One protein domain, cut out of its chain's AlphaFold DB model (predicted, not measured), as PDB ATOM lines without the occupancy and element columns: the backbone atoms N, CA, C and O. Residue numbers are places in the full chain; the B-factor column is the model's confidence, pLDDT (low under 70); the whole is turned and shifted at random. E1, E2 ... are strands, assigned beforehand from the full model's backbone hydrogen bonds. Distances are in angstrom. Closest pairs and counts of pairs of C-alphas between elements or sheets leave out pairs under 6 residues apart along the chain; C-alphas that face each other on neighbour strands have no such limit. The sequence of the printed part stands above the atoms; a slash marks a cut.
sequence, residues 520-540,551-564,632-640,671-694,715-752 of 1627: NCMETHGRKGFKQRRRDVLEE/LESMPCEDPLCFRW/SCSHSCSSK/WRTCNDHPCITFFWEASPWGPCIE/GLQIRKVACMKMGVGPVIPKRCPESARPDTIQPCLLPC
ATOM      1  N   ASN A 520     -34.277 -30.961  -0.684       67.43
ATOM      2  CA  ASN A 520     -33.086 -30.608  -1.433       67.43
ATOM      3  C   ASN A 520     -32.979 -31.476  -2.699       67.43
ATOM      4  O   ASN A 520     -32.537 -32.621  -2.625       67.43
ATOM      5  N   CYS A 521     -33.367 -30.944  -3.867       67.41
ATOM      6  CA  CYS A 521     -33.262 -31.666  -5.149       67.41
ATOM      7  C   CYS A 521     -31.804 -31.994  -5.558       67.41
ATOM      8  O   CYS A 521     -31.618 -32.738  -6.515       67.41
ATOM      9  N   MET A 522     -30.777 -31.472  -4.864       60.42
ATOM     10  CA  MET A 522     -29.359 -31.762  -5.148       60.42
ATOM     11  C   MET A 522     -28.782 -32.927  -4.323       60.42
ATOM     12  O   MET A 522     -27.674 -33.380  -4.603       60.42
ATOM     13  N   GLU A 523     -29.484 -33.413  -3.293       60.38
ATOM     14  CA  GLU A 523     -29.018 -34.527  -2.456       60.38
ATOM     15  C   GLU A 523     -29.529 -35.870  -2.994       60.38
ATOM     16  O   GLU A 523     -30.721 -36.166  -2.937       60.38
ATOM     17  N   THR A 524     -28.616 -36.738  -3.438       54.07
ATOM     18  CA  THR A 524     -28.914 -38.038  -4.078       54.07
ATOM     19  C   THR A 524     -29.651 -39.057  -3.191       54.07
ATOM     20  O   THR A 524     -30.045 -40.120  -3.669       54.07
ATOM     21  N   HIS A 525     -29.863 -38.776  -1.899       51.99
ATOM     22  CA  HIS A 525     -30.464 -39.714  -0.935       51.99
ATOM     23  C   HIS A 525     -31.574 -39.117  -0.048       51.99
ATOM     24  O   HIS A 525     -31.940 -39.706   0.978       51.99
ATOM     25  N   GLY A 526     -32.151 -37.974  -0.418       55.50
ATOM     26  CA  GLY A 526     -33.181 -37.311   0.383       55.50
ATOM     27  C   GLY A 526     -34.561 -37.982   0.324       55.50
ATOM     28  O   GLY A 526     -35.460 -37.431  -0.269       55.50
ATOM     29  N   ARG A 527     -34.821 -39.112   0.995       58.84
ATOM     30  CA  ARG A 527     -36.146 -39.804   0.972       58.84
ATOM     31  C   ARG A 527     -37.383 -38.994   1.449       58.84
ATOM     32  O   ARG A 527     -38.432 -39.584   1.686       58.84
ATOM     33  N   LYS A 528     -37.290 -37.685   1.692       68.54
ATOM     34  CA  LYS A 528     -38.360 -36.867   2.281       68.54
ATOM     35  C   LYS A 528     -38.818 -35.776   1.320       68.54
ATOM     36  O   LYS A 528     -38.065 -34.850   1.021       68.54
ATOM     37  N   GLY A 529     -40.075 -35.886   0.902       73.76
ATOM     38  CA  GLY A 529     -40.785 -34.888   0.115       73.76
ATOM     39  C   GLY A 529     -41.634 -33.967   0.981       73.76
ATOM     40  O   GLY A 529     -42.225 -34.404   1.973       73.76
ATOM     41  N   PHE A 530     -41.733 -32.702   0.583       79.65
ATOM     42  CA  PHE A 530     -42.650 -31.738   1.179       79.65
ATOM     43  C   PHE A 530     -43.448 -31.026   0.085       79.65
ATOM     44  O   PHE A 530     -42.879 -30.533  -0.887       79.65
ATOM     45  N   LYS A 531     -44.769 -30.917   0.264       76.76
ATOM     46  CA  LYS A 531     -45.564 -29.908  -0.452       76.76
ATOM     47  C   LYS A 531     -45.513 -28.626   0.365       76.76
ATOM     48  O   LYS A 531     -45.716 -28.670   1.581       76.76
ATOM     49  N   GLN A 532     -45.227 -27.500  -0.282       75.61
ATOM     50  CA  GLN A 532     -45.115 -26.192   0.366       75.61
ATOM     51  C   GLN A 532     -46.133 -25.212  -0.220       75.61
ATOM     52  O   GLN A 532     -46.441 -25.269  -1.411       75.61
ATOM     53  N   ARG A 533     -46.618 -24.293   0.614       75.65
ATOM     54  CA  ARG A 533     -47.306 -23.067   0.186       75.65
ATOM     55  C   ARG A 533     -46.687 -21.862   0.882       75.65
ATOM     56  O   ARG A 533     -46.202 -21.995   2.010       75.65
ATOM     57  N   ARG A 534     -46.666 -20.710   0.209       72.40
ATOM     58  CA  ARG A 534     -46.022 -19.474   0.685       72.40
ATOM     59  C   ARG A 534     -46.967 -18.279   0.611       72.40
ATOM     60  O   ARG A 534     -47.911 -18.289  -0.177       72.40
ATOM     61  N   ARG A 535     -46.700 -17.281   1.447       74.72
ATOM     62  CA  ARG A 535     -47.277 -15.935   1.398       74.72
ATOM     63  C   ARG A 535     -46.190 -14.917   1.725       74.72
ATOM     64  O   ARG A 535     -45.307 -15.218   2.523       74.72
ATOM     65  N   ASP A 536     -46.282 -13.730   1.151       70.32
ATOM     66  CA  ASP A 536     -45.281 -12.677   1.303       70.32
ATOM     67  C   ASP A 536     -45.752 -11.591   2.278       70.32
ATOM     68  O   ASP A 536     -46.955 -11.369   2.456       70.32
ATOM     69  N   VAL A 537     -44.798 -10.914   2.925       64.96
ATOM     70  CA  VAL A 537     -45.068  -9.723   3.744       64.96
ATOM     71  C   VAL A 537     -45.212  -8.537   2.798       64.96
ATOM     72  O   VAL A 537     -44.242  -8.100   2.187       64.96
ATOM     73  N   LEU A 538     -46.432  -8.027   2.669       57.53
ATOM     74  CA  LEU A 538     -46.732  -6.833   1.882       57.53
ATOM     75  C   LEU A 538     -46.320  -5.555   2.633       57.53
ATOM     76  O   LEU A 538     -45.961  -4.566   2.000       57.53
ATOM     77  N   GLU A 539     -46.353  -5.574   3.972       49.11
ATOM     78  CA  GLU A 539     -45.962  -4.449   4.835       49.11
ATOM     79  C   GLU A 539     -45.412  -4.972   6.183       49.11
ATOM     80  O   GLU A 539     -46.083  -5.746   6.874       49.11
ATOM     81  N   GLU A 540     -44.175  -4.596   6.541       53.54
ATOM     82  CA  GLU A 540     -43.502  -5.026   7.781       53.54
ATOM     83  C   GLU A 540     -44.068  -4.301   9.018       53.54
ATOM     84  O   GLU A 540     -44.247  -3.083   9.022       53.54
ATOM     85  N   LEU A 551     -44.535 -19.686   5.567       77.61
ATOM     86  CA  LEU A 551     -44.388 -20.962   4.880       77.61
ATOM     87  C   LEU A 551     -45.062 -22.072   5.679       77.61
ATOM     88  O   LEU A 551     -44.768 -22.271   6.857       77.61
ATOM     89  N   GLU A 552     -45.940 -22.811   5.011       83.14
ATOM     90  CA  GLU A 552     -46.514 -24.047   5.529       83.14
ATOM     91  C   GLU A 552     -46.054 -25.226   4.687       83.14
ATOM     92  O   GLU A 552     -45.933 -25.132   3.463       83.14
ATOM     93  N   SER A 553     -45.805 -26.347   5.360       80.99
ATOM     94  CA  SER A 553     -45.315 -27.570   4.737       80.99
ATOM     95  C   SER A 553     -46.121 -28.780   5.196       80.99
ATOM     96  O   SER A 553     -46.509 -28.879   6.365       80.99
ATOM     97  N   MET A 554     -46.362 -29.710   4.275       75.37
ATOM     98  CA  MET A 554     -46.874 -31.039   4.595       75.37
ATOM     99  C   MET A 554     -45.938 -32.115   4.027       75.37
ATOM    100  O   MET A 554     -45.512 -31.990   2.875       75.37
ATOM    101  N   PRO A 555     -45.607 -33.166   4.797       74.29
ATOM    102  CA  PRO A 555     -44.874 -34.315   4.284       74.29
ATOM    103  C   PRO A 555     -45.696 -35.025   3.208       74.29
ATOM    104  O   PRO A 555     -46.910 -35.178   3.357       74.29
ATOM    105  N   CYS A 556     -45.041 -35.475   2.147       68.84
ATOM    106  CA  CYS A 556     -45.654 -36.248   1.073       68.84
ATOM    107  C   CYS A 556     -44.748 -37.419   0.674       68.84
ATOM    108  O   CYS A 556     -43.532 -37.370   0.876       68.84
ATOM    109  N   GLU A 557     -45.361 -38.477   0.148       67.57
ATOM    110  CA  GLU A 557     -44.669 -39.647  -0.400       67.57
ATOM    111  C   GLU A 557     -44.423 -39.437  -1.907       67.57
ATOM    112  O   GLU A 557     -45.145 -38.671  -2.548       67.57
ATOM    113  N   ASP A 558     -43.359 -40.051  -2.429       66.87
ATOM    114  CA  ASP A 558     -42.915 -39.993  -3.835       66.87
ATOM    115  C   ASP A 558     -42.597 -38.586  -4.406       66.87
ATOM    116  O   ASP A 558     -43.206 -38.136  -5.380       66.87
ATOM    117  N   PRO A 559     -41.630 -37.847  -3.827       70.87
ATOM    118  CA  PRO A 559     -41.215 -36.549  -4.358       70.87
ATOM    119  C   PRO A 559     -40.502 -36.659  -5.716       70.87
ATOM    120  O   PRO A 559     -39.479 -37.328  -5.840       70.87
ATOM    121  N   LEU A 560     -40.986 -35.916  -6.714       64.69
ATOM    122  CA  LEU A 560     -40.445 -35.886  -8.078       64.69
ATOM    123  C   LEU A 560     -39.897 -34.487  -8.390       64.69
ATOM    124  O   LEU A 560     -40.630 -33.500  -8.314       64.69
ATOM    125  N   CYS A 561     -38.611 -34.381  -8.745       72.70
ATOM    126  CA  CYS A 561     -38.020 -33.103  -9.171       72.70
ATOM    127  C   CYS A 561     -38.234 -32.834 -10.683       72.70
ATOM    128  O   CYS A 561     -38.342 -31.666 -11.070       72.70
ATOM    129  N   PHE A 562     -38.351 -33.883 -11.519       77.02
ATOM    130  CA  PHE A 562     -38.379 -33.807 -12.994       77.02
ATOM    131  C   PHE A 562     -39.357 -34.845 -13.600       77.02
ATOM    132  O   PHE A 562     -39.475 -35.939 -13.051       77.02
ATOM    133  N   ARG A 563     -40.084 -34.512 -14.687       76.33
ATOM    134  CA  ARG A 563     -41.061 -35.407 -15.364       76.33
ATOM    135  C   ARG A 563     -41.199 -35.154 -16.875       76.33
ATOM    136  O   ARG A 563     -40.993 -34.031 -17.329       76.33
ATOM    137  N   TRP A 564     -41.659 -36.152 -17.633       79.75
ATOM    138  CA  TRP A 564     -42.001 -36.021 -19.061       79.75
ATOM    139  C   TRP A 564     -43.395 -35.406 -19.293       79.75
ATOM    140  O   TRP A 564     -44.358 -35.751 -18.607       79.75
ATOM    141  N   SER A 632     -64.075 -31.683  -9.787       61.66
ATOM    142  CA  SER A 632     -63.303 -31.258  -8.619       61.66
ATOM    143  C   SER A 632     -63.330 -32.342  -7.541       61.66
ATOM    144  O   SER A 632     -64.353 -32.988  -7.326       61.66
ATOM    145  N   CYS A 633     -62.195 -32.567  -6.879       65.07
ATOM    146  CA  CYS A 633     -62.103 -33.589  -5.840       65.07
ATOM    147  C   CYS A 633     -63.067 -33.280  -4.687       65.07
ATOM    148  O   CYS A 633     -63.068 -32.154  -4.193       65.07
ATOM    149  N   SER A 634     -63.854 -34.270  -4.247       69.50
ATOM    150  CA  SER A 634     -64.904 -34.051  -3.240       69.50
ATOM    151  C   SER A 634     -64.388 -33.602  -1.867       69.50
ATOM    152  O   SER A 634     -65.122 -32.938  -1.148       69.50
ATOM    153  N   HIS A 635     -63.138 -33.922  -1.514       61.01
ATOM    154  CA  HIS A 635     -62.491 -33.468  -0.278       61.01
ATOM    155  C   HIS A 635     -61.044 -33.050  -0.554       61.01
ATOM    156  O   HIS A 635     -60.355 -33.687  -1.346       61.01
ATOM    157  N   SER A 636     -60.566 -31.981   0.087       61.83
ATOM    158  CA  SER A 636     -59.204 -31.440  -0.087       61.83
ATOM    159  C   SER A 636     -58.107 -32.325   0.520       61.83
ATOM    160  O   SER A 636     -56.957 -32.256   0.094       61.83
ATOM    161  N   CYS A 637     -58.458 -33.169   1.488       65.38
ATOM    162  CA  CYS A 637     -57.592 -34.127   2.170       65.38
ATOM    163  C   CYS A 637     -58.437 -35.308   2.683       65.38
ATOM    164  O   CYS A 637     -59.658 -35.185   2.805       65.38
ATOM    165  N   SER A 638     -57.811 -36.454   2.965       67.24
ATOM    166  CA  SER A 638     -58.507 -37.645   3.457       67.24
ATOM    167  C   SER A 638     -58.534 -37.673   4.986       67.24
ATOM    168  O   SER A 638     -57.531 -37.447   5.673       67.24
ATOM    169  N   SER A 639     -59.721 -37.927   5.534       65.20
ATOM    170  CA  SER A 639     -59.927 -38.194   6.957       65.20
ATOM    171  C   SER A 639     -60.307 -39.659   7.146       65.20
ATOM    172  O   SER A 639     -60.680 -40.350   6.204       65.20
ATOM    173  N   LYS A 640     -60.283 -40.144   8.391       68.71
ATOM    174  CA  LYS A 640     -60.643 -41.533   8.714       68.71
ATOM    175  C   LYS A 640     -62.048 -41.945   8.230       68.71
ATOM    176  O   LYS A 640     -62.305 -43.139   8.124       68.71
ATOM    177  N   TRP A 671     -65.382 -43.199 -12.171       78.58
ATOM    178  CA  TRP A 671     -65.054 -42.614 -10.866       78.58
ATOM    179  C   TRP A 671     -63.624 -42.973 -10.438       78.58
ATOM    180  O   TRP A 671     -63.173 -44.093 -10.673       78.58
ATOM    181  N   ARG A 672     -62.922 -42.049  -9.765       75.75
ATOM    182  CA  ARG A 672     -61.603 -42.285  -9.141       75.75
ATOM    183  C   ARG A 672     -61.481 -41.615  -7.774       75.75
ATOM    184  O   ARG A 672     -62.148 -40.615  -7.515       75.75
ATOM    185  N   THR A 673     -60.601 -42.132  -6.920       74.81
ATOM    186  CA  THR A 673     -60.220 -41.496  -5.651       74.81
ATOM    187  C   THR A 673     -59.197 -40.373  -5.867       74.81
ATOM    188  O   THR A 673     -58.435 -40.380  -6.836       74.81
ATOM    189  N   CYS A 674     -59.209 -39.369  -4.991       65.67
ATOM    190  CA  CYS A 674     -58.330 -38.197  -5.029       65.67
ATOM    191  C   CYS A 674     -58.044 -37.679  -3.605       65.67
ATOM    192  O   CYS A 674     -58.816 -37.928  -2.684       65.67
ATOM    193  N   ASN A 675     -56.940 -36.940  -3.432       63.29
ATOM    194  CA  ASN A 675     -56.520 -36.313  -2.166       63.29
ATOM    195  C   ASN A 675     -56.324 -37.265  -0.969       63.29
ATOM    196  O   ASN A 675     -56.605 -36.887   0.168       63.29
ATOM    197  N   ASP A 676     -55.759 -38.454  -1.201       60.29
ATOM    198  CA  ASP A 676     -55.503 -39.458  -0.156       60.29
ATOM    199  C   ASP A 676     -54.278 -39.141   0.731       60.29
ATOM    200  O   ASP A 676     -53.258 -39.822   0.728       60.29
ATOM    201  N   HIS A 677     -54.350 -38.031   1.460       61.94
ATOM    202  CA  HIS A 677     -53.330 -37.583   2.404       61.94
ATOM    203  C   HIS A 677     -53.966 -36.918   3.638       61.94
ATOM    204  O   HIS A 677     -54.964 -36.204   3.499       61.94
ATOM    205  N   PRO A 678     -53.392 -37.100   4.844       65.25
ATOM    206  CA  PRO A 678     -53.954 -36.569   6.085       65.25
ATOM    207  C   PRO A 678     -53.836 -35.038   6.179       65.25
ATOM    208  O   PRO A 678     -52.787 -34.469   5.874       65.25
ATOM    209  N   CYS A 679     -54.882 -34.374   6.687       64.58
ATOM    210  CA  CYS A 679     -54.984 -32.912   6.856       64.58
ATOM    211  C   CYS A 679     -54.067 -32.344   7.974       64.58
ATOM    212  O   CYS A 679     -54.543 -31.749   8.940       64.58
ATOM    213  N   ILE A 680     -52.749 -32.570   7.917       70.54
ATOM    214  CA  ILE A 680     -51.799 -32.156   8.966       70.54
ATOM    215  C   ILE A 680     -50.705 -31.254   8.384       70.54
ATOM    216  O   ILE A 680     -49.881 -31.708   7.592       70.54
ATOM    217  N   THR A 681     -50.647 -30.002   8.847       76.98
ATOM    218  CA  THR A 681     -49.657 -28.993   8.437       76.98
ATOM    219  C   THR A 681     -48.612 -28.717   9.526       76.98
ATOM    220  O   THR A 681     -48.904 -28.775  10.730       76.98
ATOM    221  N   PHE A 682     -47.381 -28.418   9.096       83.60
ATOM    222  CA  PHE A 682     -46.247 -28.046   9.950       83.60
ATOM    223  C   PHE A 682     -45.627 -26.713   9.502       83.60
ATOM    224  O   PHE A 682     -45.524 -26.447   8.299       83.60
ATOM    225  N   PHE A 683     -45.186 -25.896  10.461       85.89
ATOM    226  CA  PHE A 683     -44.542 -24.597  10.218       85.89
ATOM    227  C   PHE A 683     -43.485 -24.274  11.282       85.89
ATOM    228  O   PHE A 683     -43.522 -24.808  12.390       85.89
ATOM    229  N   TRP A 684     -42.537 -23.393  10.958       83.52
ATOM    230  CA  TRP A 684     -41.580 -22.860  11.930       83.52
ATOM    231  C   TRP A 684     -42.178 -21.658  12.665       83.52
ATOM    232  O   TRP A 684     -42.617 -20.702  12.031       83.52
ATOM    233  N   GLU A 685     -42.149 -21.686  13.995       79.04
ATOM    234  CA  GLU A 685     -42.560 -20.576  14.851       79.04
ATOM    235  C   GLU A 685     -41.341 -20.030  15.600       79.04
ATOM    236  O   GLU A 685     -40.617 -20.768  16.279       79.04
ATOM    237  N   ALA A 686     -41.089 -18.733  15.441       77.79
ATOM    238  CA  ALA A 686     -40.027 -18.020  16.134       77.79
ATOM    239  C   ALA A 686     -40.635 -17.180  17.265       77.79
ATOM    240  O   ALA A 686     -41.629 -16.487  17.056       77.79
ATOM    241  N   SER A 687     -40.040 -17.221  18.457       72.26
ATOM    242  CA  SER A 687     -40.424 -16.367  19.581       72.26
ATOM    243  C   SER A 687     -40.038 -14.905  19.319       72.26
ATOM    244  O   SER A 687     -39.203 -14.639  18.445       72.26
ATOM    245  N   PRO A 688     -40.567 -13.946  20.102       66.88
ATOM    246  CA  PRO A 688     -40.027 -12.594  20.131       66.88
ATOM    247  C   PRO A 688     -38.529 -12.621  20.445       66.88
ATOM    248  O   PRO A 688     -38.045 -13.518  21.153       66.88
ATOM    249  N   TRP A 689     -37.806 -11.643  19.908       72.59
ATOM    250  CA  TRP A 689     -36.417 -11.401  20.269       72.59
ATOM    251  C   TRP A 689     -36.314 -11.081  21.764       72.59
ATOM    252  O   TRP A 689     -37.078 -10.273  22.290       72.59
ATOM    253  N   GLY A 690     -35.390 -11.751  22.457       66.80
ATOM    254  CA  GLY A 690     -35.080 -11.463  23.854       66.80
ATOM    255  C   GLY A 690     -34.511 -10.050  24.047       66.80
ATOM    256  O   GLY A 690     -34.232  -9.355  23.069       66.80
ATOM    257  N   PRO A 691     -34.319  -9.607  25.302       72.71
ATOM    258  CA  PRO A 691     -33.667  -8.332  25.586       72.71
ATOM    259  C   PRO A 691     -32.279  -8.274  24.930       72.71
ATOM    260  O   PRO A 691     -31.629  -9.301  24.751       72.71
ATOM    261  N   CYS A 692     -31.846  -7.073  24.548       68.59
ATOM    262  CA  CYS A 692     -30.514  -6.847  23.988       68.59
ATOM    263  C   CYS A 692     -29.468  -7.102  25.088       68.59
ATOM    264  O   CYS A 692     -29.439  -6.367  26.075       68.59
ATOM    265  N   ILE A 693     -28.678  -8.173  24.964       70.36
ATOM    266  CA  ILE A 693     -27.648  -8.579  25.936       70.36
ATOM    267  C   ILE A 693     -26.305  -8.014  25.475       70.36
ATOM    268  O   ILE A 693     -25.917  -8.196  24.323       70.36
ATOM    269  N   GLU A 694     -25.598  -7.328  26.364       59.99
ATOM    270  CA  GLU A 694     -24.281  -6.755  26.089       59.99
ATOM    271  C   GLU A 694     -23.221  -7.866  25.976       59.99
ATOM    272  O   GLU A 694     -23.061  -8.670  26.896       59.99
ATOM    273  N   GLY A 715     -25.242  -4.837  21.349       71.23
ATOM    274  CA  GLY A 715     -25.545  -6.109  22.005       71.23
ATOM    275  C   GLY A 715     -26.078  -7.169  21.033       71.23
ATOM    276  O   GLY A 715     -26.172  -6.948  19.823       71.23
ATOM    277  N   LEU A 716     -26.464  -8.325  21.571       75.47
ATOM    278  CA  LEU A 716     -27.059  -9.452  20.852       75.47
ATOM    279  C   LEU A 716     -28.449  -9.777  21.408       75.47
ATOM    280  O   LEU A 716     -28.653  -9.848  22.620       75.47
ATOM    281  N   GLN A 717     -29.408 -10.019  20.517       75.01
ATOM    282  CA  GLN A 717     -30.724 -10.561  20.847       75.01
ATOM    283  C   GLN A 717     -30.813 -12.016  20.397       75.01
ATOM    284  O   GLN A 717     -30.353 -12.380  19.316       75.01
ATOM    285  N   ILE A 718     -31.441 -12.845  21.230       71.47
ATOM    286  CA  ILE A 718     -31.621 -14.281  20.992       71.47
ATOM    287  C   ILE A 718     -33.119 -14.589  21.008       71.47
ATOM    288  O   ILE A 718     -33.842 -14.086  21.871       71.47
ATOM    289  N   ARG A 719     -33.591 -15.432  20.085       78.05
ATOM    290  CA  ARG A 719     -34.971 -15.946  20.069       78.05
ATOM    291  C   ARG A 719     -35.010 -17.466  19.947       78.05
ATOM    292  O   ARG A 719     -34.088 -18.093  19.429       78.05
ATOM    293  N   LYS A 720     -36.094 -18.076  20.424       80.30
ATOM    294  CA  LYS A 720     -36.354 -19.516  20.304       80.30
ATOM    295  C   LYS A 720     -37.068 -19.796  18.984       80.30
ATOM    296  O   LYS A 720     -37.990 -19.074  18.637       80.30
ATOM    297  N   VAL A 721     -36.677 -20.854  18.276       81.82
ATOM    298  CA  VAL A 721     -37.318 -21.291  17.024       81.82
ATOM    299  C   VAL A 721     -37.717 -22.759  17.167       81.82
ATOM    300  O   VAL A 721     -36.864 -23.592  17.480       81.82
ATOM    301  N   ALA A 722     -38.997 -23.075  16.971       84.91
ATOM    302  CA  ALA A 722     -39.556 -24.419  17.120       84.91
ATOM    303  C   ALA A 722     -40.418 -24.809  15.908       84.91
ATOM    304  O   ALA A 722     -41.087 -23.969  15.316       84.91
ATOM    305  N   CYS A 723     -40.404 -26.091  15.535       86.37
ATOM    306  CA  CYS A 723     -41.300 -26.634  14.511       86.37
ATOM    307  C   CYS A 723     -42.646 -26.969  15.163       86.37
ATOM    308  O   CYS A 723     -42.696 -27.739  16.124       86.37
ATOM    309  N   MET A 724     -43.732 -26.403  14.653       81.54
ATOM    310  CA  MET A 724     -45.076 -26.502  15.215       81.54
ATOM    311  C   MET A 724     -45.971 -27.371  14.334       81.54
ATOM    312  O   MET A 724     -45.919 -27.295  13.107       81.54
ATOM    313  N   LYS A 725     -46.815 -28.199  14.965       82.28
ATOM    314  CA  LYS A 725     -47.930 -28.907  14.325       82.28
ATOM    315  C   LYS A 725     -49.229 -28.175  14.641       82.28
ATOM    316  O   LYS A 725     -49.562 -28.003  15.819       82.28
ATOM    317  N   MET A 726     -49.992 -27.832  13.607       68.13
ATOM    318  CA  MET A 726     -51.273 -27.141  13.758       68.13
ATOM    319  C   MET A 726     -52.209 -27.918  14.709       68.13
ATOM    320  O   MET A 726     -52.464 -29.107  14.512       68.13
ATOM    321  N   GLY A 727     -52.650 -27.269  15.794       70.40
ATOM    322  CA  GLY A 727     -53.568 -27.820  16.804       70.40
ATOM    323  C   GLY A 727     -52.964 -28.734  17.885       70.40
ATOM    324  O   GLY A 727     -53.636 -28.993  18.878       70.40
ATOM    325  N   VAL A 728     -51.721 -29.215  17.740       74.06
ATOM    326  CA  VAL A 728     -51.082 -30.135  18.715       74.06
ATOM    327  C   VAL A 728     -49.902 -29.488  19.451       74.06
ATOM    328  O   VAL A 728     -49.613 -29.872  20.581       74.06
ATOM    329  N   GLY A 729     -49.245 -28.495  18.843       76.31
ATOM    330  CA  GLY A 729     -48.127 -27.765  19.449       76.31
ATOM    331  C   GLY A 729     -46.749 -28.198  18.923       76.31
ATOM    332  O   GLY A 729     -46.656 -28.703  17.799       76.31
ATOM    333  N   PRO A 730     -45.667 -27.970  19.691       82.05
ATOM    334  CA  PRO A 730     -44.297 -28.163  19.224       82.05
ATOM    335  C   PRO A 730     -43.983 -29.637  18.954       82.05
ATOM    336  O   PRO A 730     -44.290 -30.526  19.749       82.05
ATOM    337  N   VAL A 731     -43.335 -29.895  17.823       82.62
ATOM    338  CA  VAL A 731     -42.892 -31.216  17.374       82.62
ATOM    339  C   VAL A 731     -41.390 -31.216  17.086       82.62
ATOM    340  O   VAL A 731     -40.714 -30.191  17.108       82.62
ATOM    341  N   ILE A 732     -40.843 -32.404  16.828       82.34
ATOM    342  CA  ILE A 732     -39.421 -32.585  16.526       82.34
ATOM    343  C   ILE A 732     -39.061 -31.781  15.254       82.34
ATOM    344  O   ILE A 732     -39.748 -31.962  14.245       82.34
ATOM    345  N   PRO A 733     -37.966 -30.986  15.256       77.76
ATOM    346  CA  PRO A 733     -37.522 -30.145  14.135       77.76
ATOM    347  C   PRO A 733     -37.557 -30.817  12.755       77.76
ATOM    348  O   PRO A 733     -37.991 -30.212  11.788       77.76
ATOM    349  N   LYS A 734     -37.229 -32.116  12.692       75.54
ATOM    350  CA  LYS A 734     -37.202 -32.945  11.469       75.54
ATOM    351  C   LYS A 734     -38.536 -33.074  10.713       75.54
ATOM    352  O   LYS A 734     -38.556 -33.750   9.683       75.54
ATOM    353  N   ARG A 735     -39.651 -32.571  11.260       80.41
ATOM    354  CA  ARG A 735     -40.957 -32.529  10.576       80.41
ATOM    355  C   ARG A 735     -41.166 -31.262   9.751       80.41
ATOM    356  O   ARG A 735     -42.053 -31.266   8.907       80.41
ATOM    357  N   CYS A 736     -40.373 -30.227   9.998       80.14
ATOM    358  CA  CYS A 736     -40.326 -29.033   9.174       80.14
ATOM    359  C   CYS A 736     -39.110 -29.120   8.231       80.14
ATOM    360  O   CYS A 736     -38.108 -29.738   8.600       80.14
ATOM    361  N   PRO A 737     -39.181 -28.524   7.031       78.41
ATOM    362  CA  PRO A 737     -38.041 -28.421   6.123       78.41
ATOM    363  C   PRO A 737     -36.961 -27.524   6.739       78.41
ATOM    364  O   PRO A 737     -37.255 -26.411   7.188       78.41
ATOM    365  N   GLU A 738     -35.714 -27.997   6.783       77.66
ATOM    366  CA  GLU A 738     -34.617 -27.258   7.435       77.66
ATOM    367  C   GLU A 738     -34.213 -26.033   6.601       77.66
ATOM    368  O   GLU A 738     -33.848 -24.997   7.153       77.66
ATOM    369  N   SER A 739     -34.391 -26.118   5.277       71.51
ATOM    370  CA  SER A 739     -34.189 -25.030   4.310       71.51
ATOM    371  C   SER A 739     -35.017 -23.769   4.609       71.51
ATOM    372  O   SER A 739     -34.664 -22.681   4.162       71.51
ATOM    373  N   ALA A 740     -36.100 -23.899   5.383       72.88
ATOM    374  CA  ALA A 740     -37.011 -22.811   5.736       72.88
ATOM    375  C   ALA A 740     -36.876 -22.322   7.196       72.88
ATOM    376  O   ALA A 740     -37.740 -21.578   7.666       72.88
ATOM    377  N   ARG A 741     -35.856 -22.759   7.947       82.21
ATOM    378  CA  ARG A 741     -35.701 -22.436   9.374       82.21
ATOM    379  C   ARG A 741     -35.205 -20.989   9.598       82.21
ATOM    380  O   ARG A 741     -34.146 -20.643   9.088       82.21
ATOM    381  N   PRO A 742     -35.897 -20.166  10.415       79.65
ATOM    382  CA  PRO A 742     -35.450 -18.807  10.758       79.65
ATOM    383  C   PRO A 742     -34.165 -18.732  11.606       79.65
ATOM    384  O   PRO A 742     -33.907 -19.610  12.434       79.65
ATOM    385  N   ASP A 743     -33.442 -17.609  11.501       79.28
ATOM    386  CA  ASP A 743     -32.254 -17.301  12.314       79.28
ATOM    387  C   ASP A 743     -32.568 -17.107  13.806       79.28
ATOM    388  O   ASP A 743     -33.637 -16.611  14.180       79.28
ATOM    389  N   THR A 744     -31.610 -17.468  14.667       81.01
ATOM    390  CA  THR A 744     -31.767 -17.493  16.138       81.01
ATOM    391  C   THR A 744     -31.095 -16.333  16.880       81.01
ATOM    392  O   THR A 744     -31.431 -16.107  18.044       81.01
ATOM    393  N   ILE A 745     -30.176 -15.598  16.240       77.51
ATOM    394  CA  ILE A 745     -29.339 -14.550  16.856       77.51
ATOM    395  C   ILE A 745     -29.272 -13.332  15.920       77.51
ATOM    396  O   ILE A 745     -29.048 -13.514  14.726       77.51
ATOM    397  N   GLN A 746     -29.437 -12.111  16.449       69.61
ATOM    398  CA  GLN A 746     -29.247 -10.855  15.703       69.61
ATOM    399  C   GLN A 746     -28.538  -9.769  16.543       69.61
ATOM    400  O   GLN A 746     -28.717  -9.742  17.765       69.61
ATOM    401  N   PRO A 747     -27.768  -8.850  15.930       66.52
ATOM    402  CA  PRO A 747     -27.194  -7.689  16.618       66.52
ATOM    403  C   PRO A 747     -28.241  -6.590  16.901       66.52
ATOM    404  O   PRO A 747     -29.156  -6.375  16.108       66.52
ATOM    405  N   CYS A 748     -28.096  -5.865  18.015       64.56
ATOM    406  CA  CYS A 748     -28.967  -4.766  18.465       64.56
ATOM    407  C   CYS A 748     -28.142  -3.600  19.043       64.56
ATOM    408  O   CYS A 748     -27.046  -3.810  19.544       64.56
ATOM    409  N   LEU A 749     -28.643  -2.361  18.998       58.67
ATOM    410  CA  LEU A 749     -27.980  -1.189  19.598       58.67
ATOM    411  C   LEU A 749     -28.537  -0.920  21.004       58.67
ATOM    412  O   LEU A 749     -29.755  -0.810  21.163       58.67
ATOM    413  N   LEU A 750     -27.668  -0.793  22.013       57.85
ATOM    414  CA  LEU A 750     -28.065  -0.452  23.381       57.85
ATOM    415  C   LEU A 750     -28.330   1.061  23.509       57.85
ATOM    416  O   LEU A 750     -27.547   1.874  23.006       57.85
ATOM    417  N   PRO A 751     -29.432   1.471  24.169       59.56
ATOM    418  CA  PRO A 751     -29.746   2.878  24.374       59.56
ATOM    419  C   PRO A 751     -28.739   3.528  25.333       59.56
ATOM    420  O   PRO A 751     -28.438   2.999  26.397       59.56
ATOM    421  N   CYS A 752     -28.223   4.692  24.944       67.81
ATOM    422  CA  CYS A 752     -27.094   5.346  25.607       67.81
ATOM    423  C   CYS A 752     -27.481   5.891  27.002       67.81
ATOM    424  O   CYS A 752     -28.605   6.381  27.185       67.81
TER     425      CYS A 752
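Overview. This is residues 520 to 540, 551 to 564, 632 to 640, 671 to 694 and 715 to 752 of the 1627 residues of the protein "Thrombospondin, type I, domain-containing 7Ba" of Danio rerio (UniProt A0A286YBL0). A long, loose rod of short strand pairings: the three-stranded sheet E6, E8, E9 lies near the middle, with the two-stranded ladder E1 and E3 beside its E6 edge. The pair E7 and E10 lies toward one end of the rod, and the lone strand E5 lies at the other. The printed part has 106 residues, with no named helix and ten named strands, E1 to E10 in order; the class is all strand, though under half of the residues, 44, are in named elements. The three sheets, in the orders E6 - E8 - E9, E1 - E3 and E7 - E10, are antiparallel. The whole is loose, with a radius of gyration of the C-alphas of 18.7 A, and spans 71 by 33 by 30 A.

Arrangement. E1, residues 529 to 534, runs on into E2, residues 537 to 539, across a break of 2 residues at 16 degrees. E1 is antiparallel to E3, residues 551 to 556, at 156 degrees, with N 531 and O 554 within hydrogen-bond range at 2.9 A. The closest C-alphas of E3 and E6, residues 682 to 686, are those of Glu 552 and Phe 683, 5.1 A apart. E6 is antiparallel to E8, residues 721 to 725, at 150 degrees, with N 685 and O 722 2.8 A apart. E8 and E9, residues 729 to 731, form a hairpin, with N 731 and O 723 2.8 A apart. E6 and E9 are the edge strands. E7, residues 715 to 718, runs on into E8 at 18 degrees. E7 is antiparallel to E10, residues 745 to 749, at 144 degrees, with N 715 and O 748 2.8 A apart. Residues 693 to 694 also pair, antiparallel, with residues 715 to 716 of E7. E2, E4, residues 562 to 564, and E5, residues 671 to 674, pair with no named strand. E1 and E6 are apart, and so are E6 and E10.

Along the chain. E1 begins at C-alpha 529, (-40.785, -34.888, 0.115), and is 16.3 A long; E3 is 15.8 A. E6 and E8 are each 13.3 A, and E6 begins at C-alpha 682, (-46.247, -28.046, 9.950). E10 is 13.7 A and ends at C-alpha 749, (-27.980, -1.189, 19.598).

Size, cuts and confidence. The two C-alphas farthest apart, those of Trp 671 and Cys 752, are 71.2 A apart. Residues 541 to 550, 565 to 631, 641 to 670 and 695 to 714 are cut out, with C-alpha gaps of 16.2, 24.2, 20.1 and 4.3 A. Of the links that are printed whole, E9 to E10 is long, with 13 residues. The mean pLDDT of the printed part is 71.4; 44 residues are under 70, among them 520 to 528, 632 to 640 and 746 to 752.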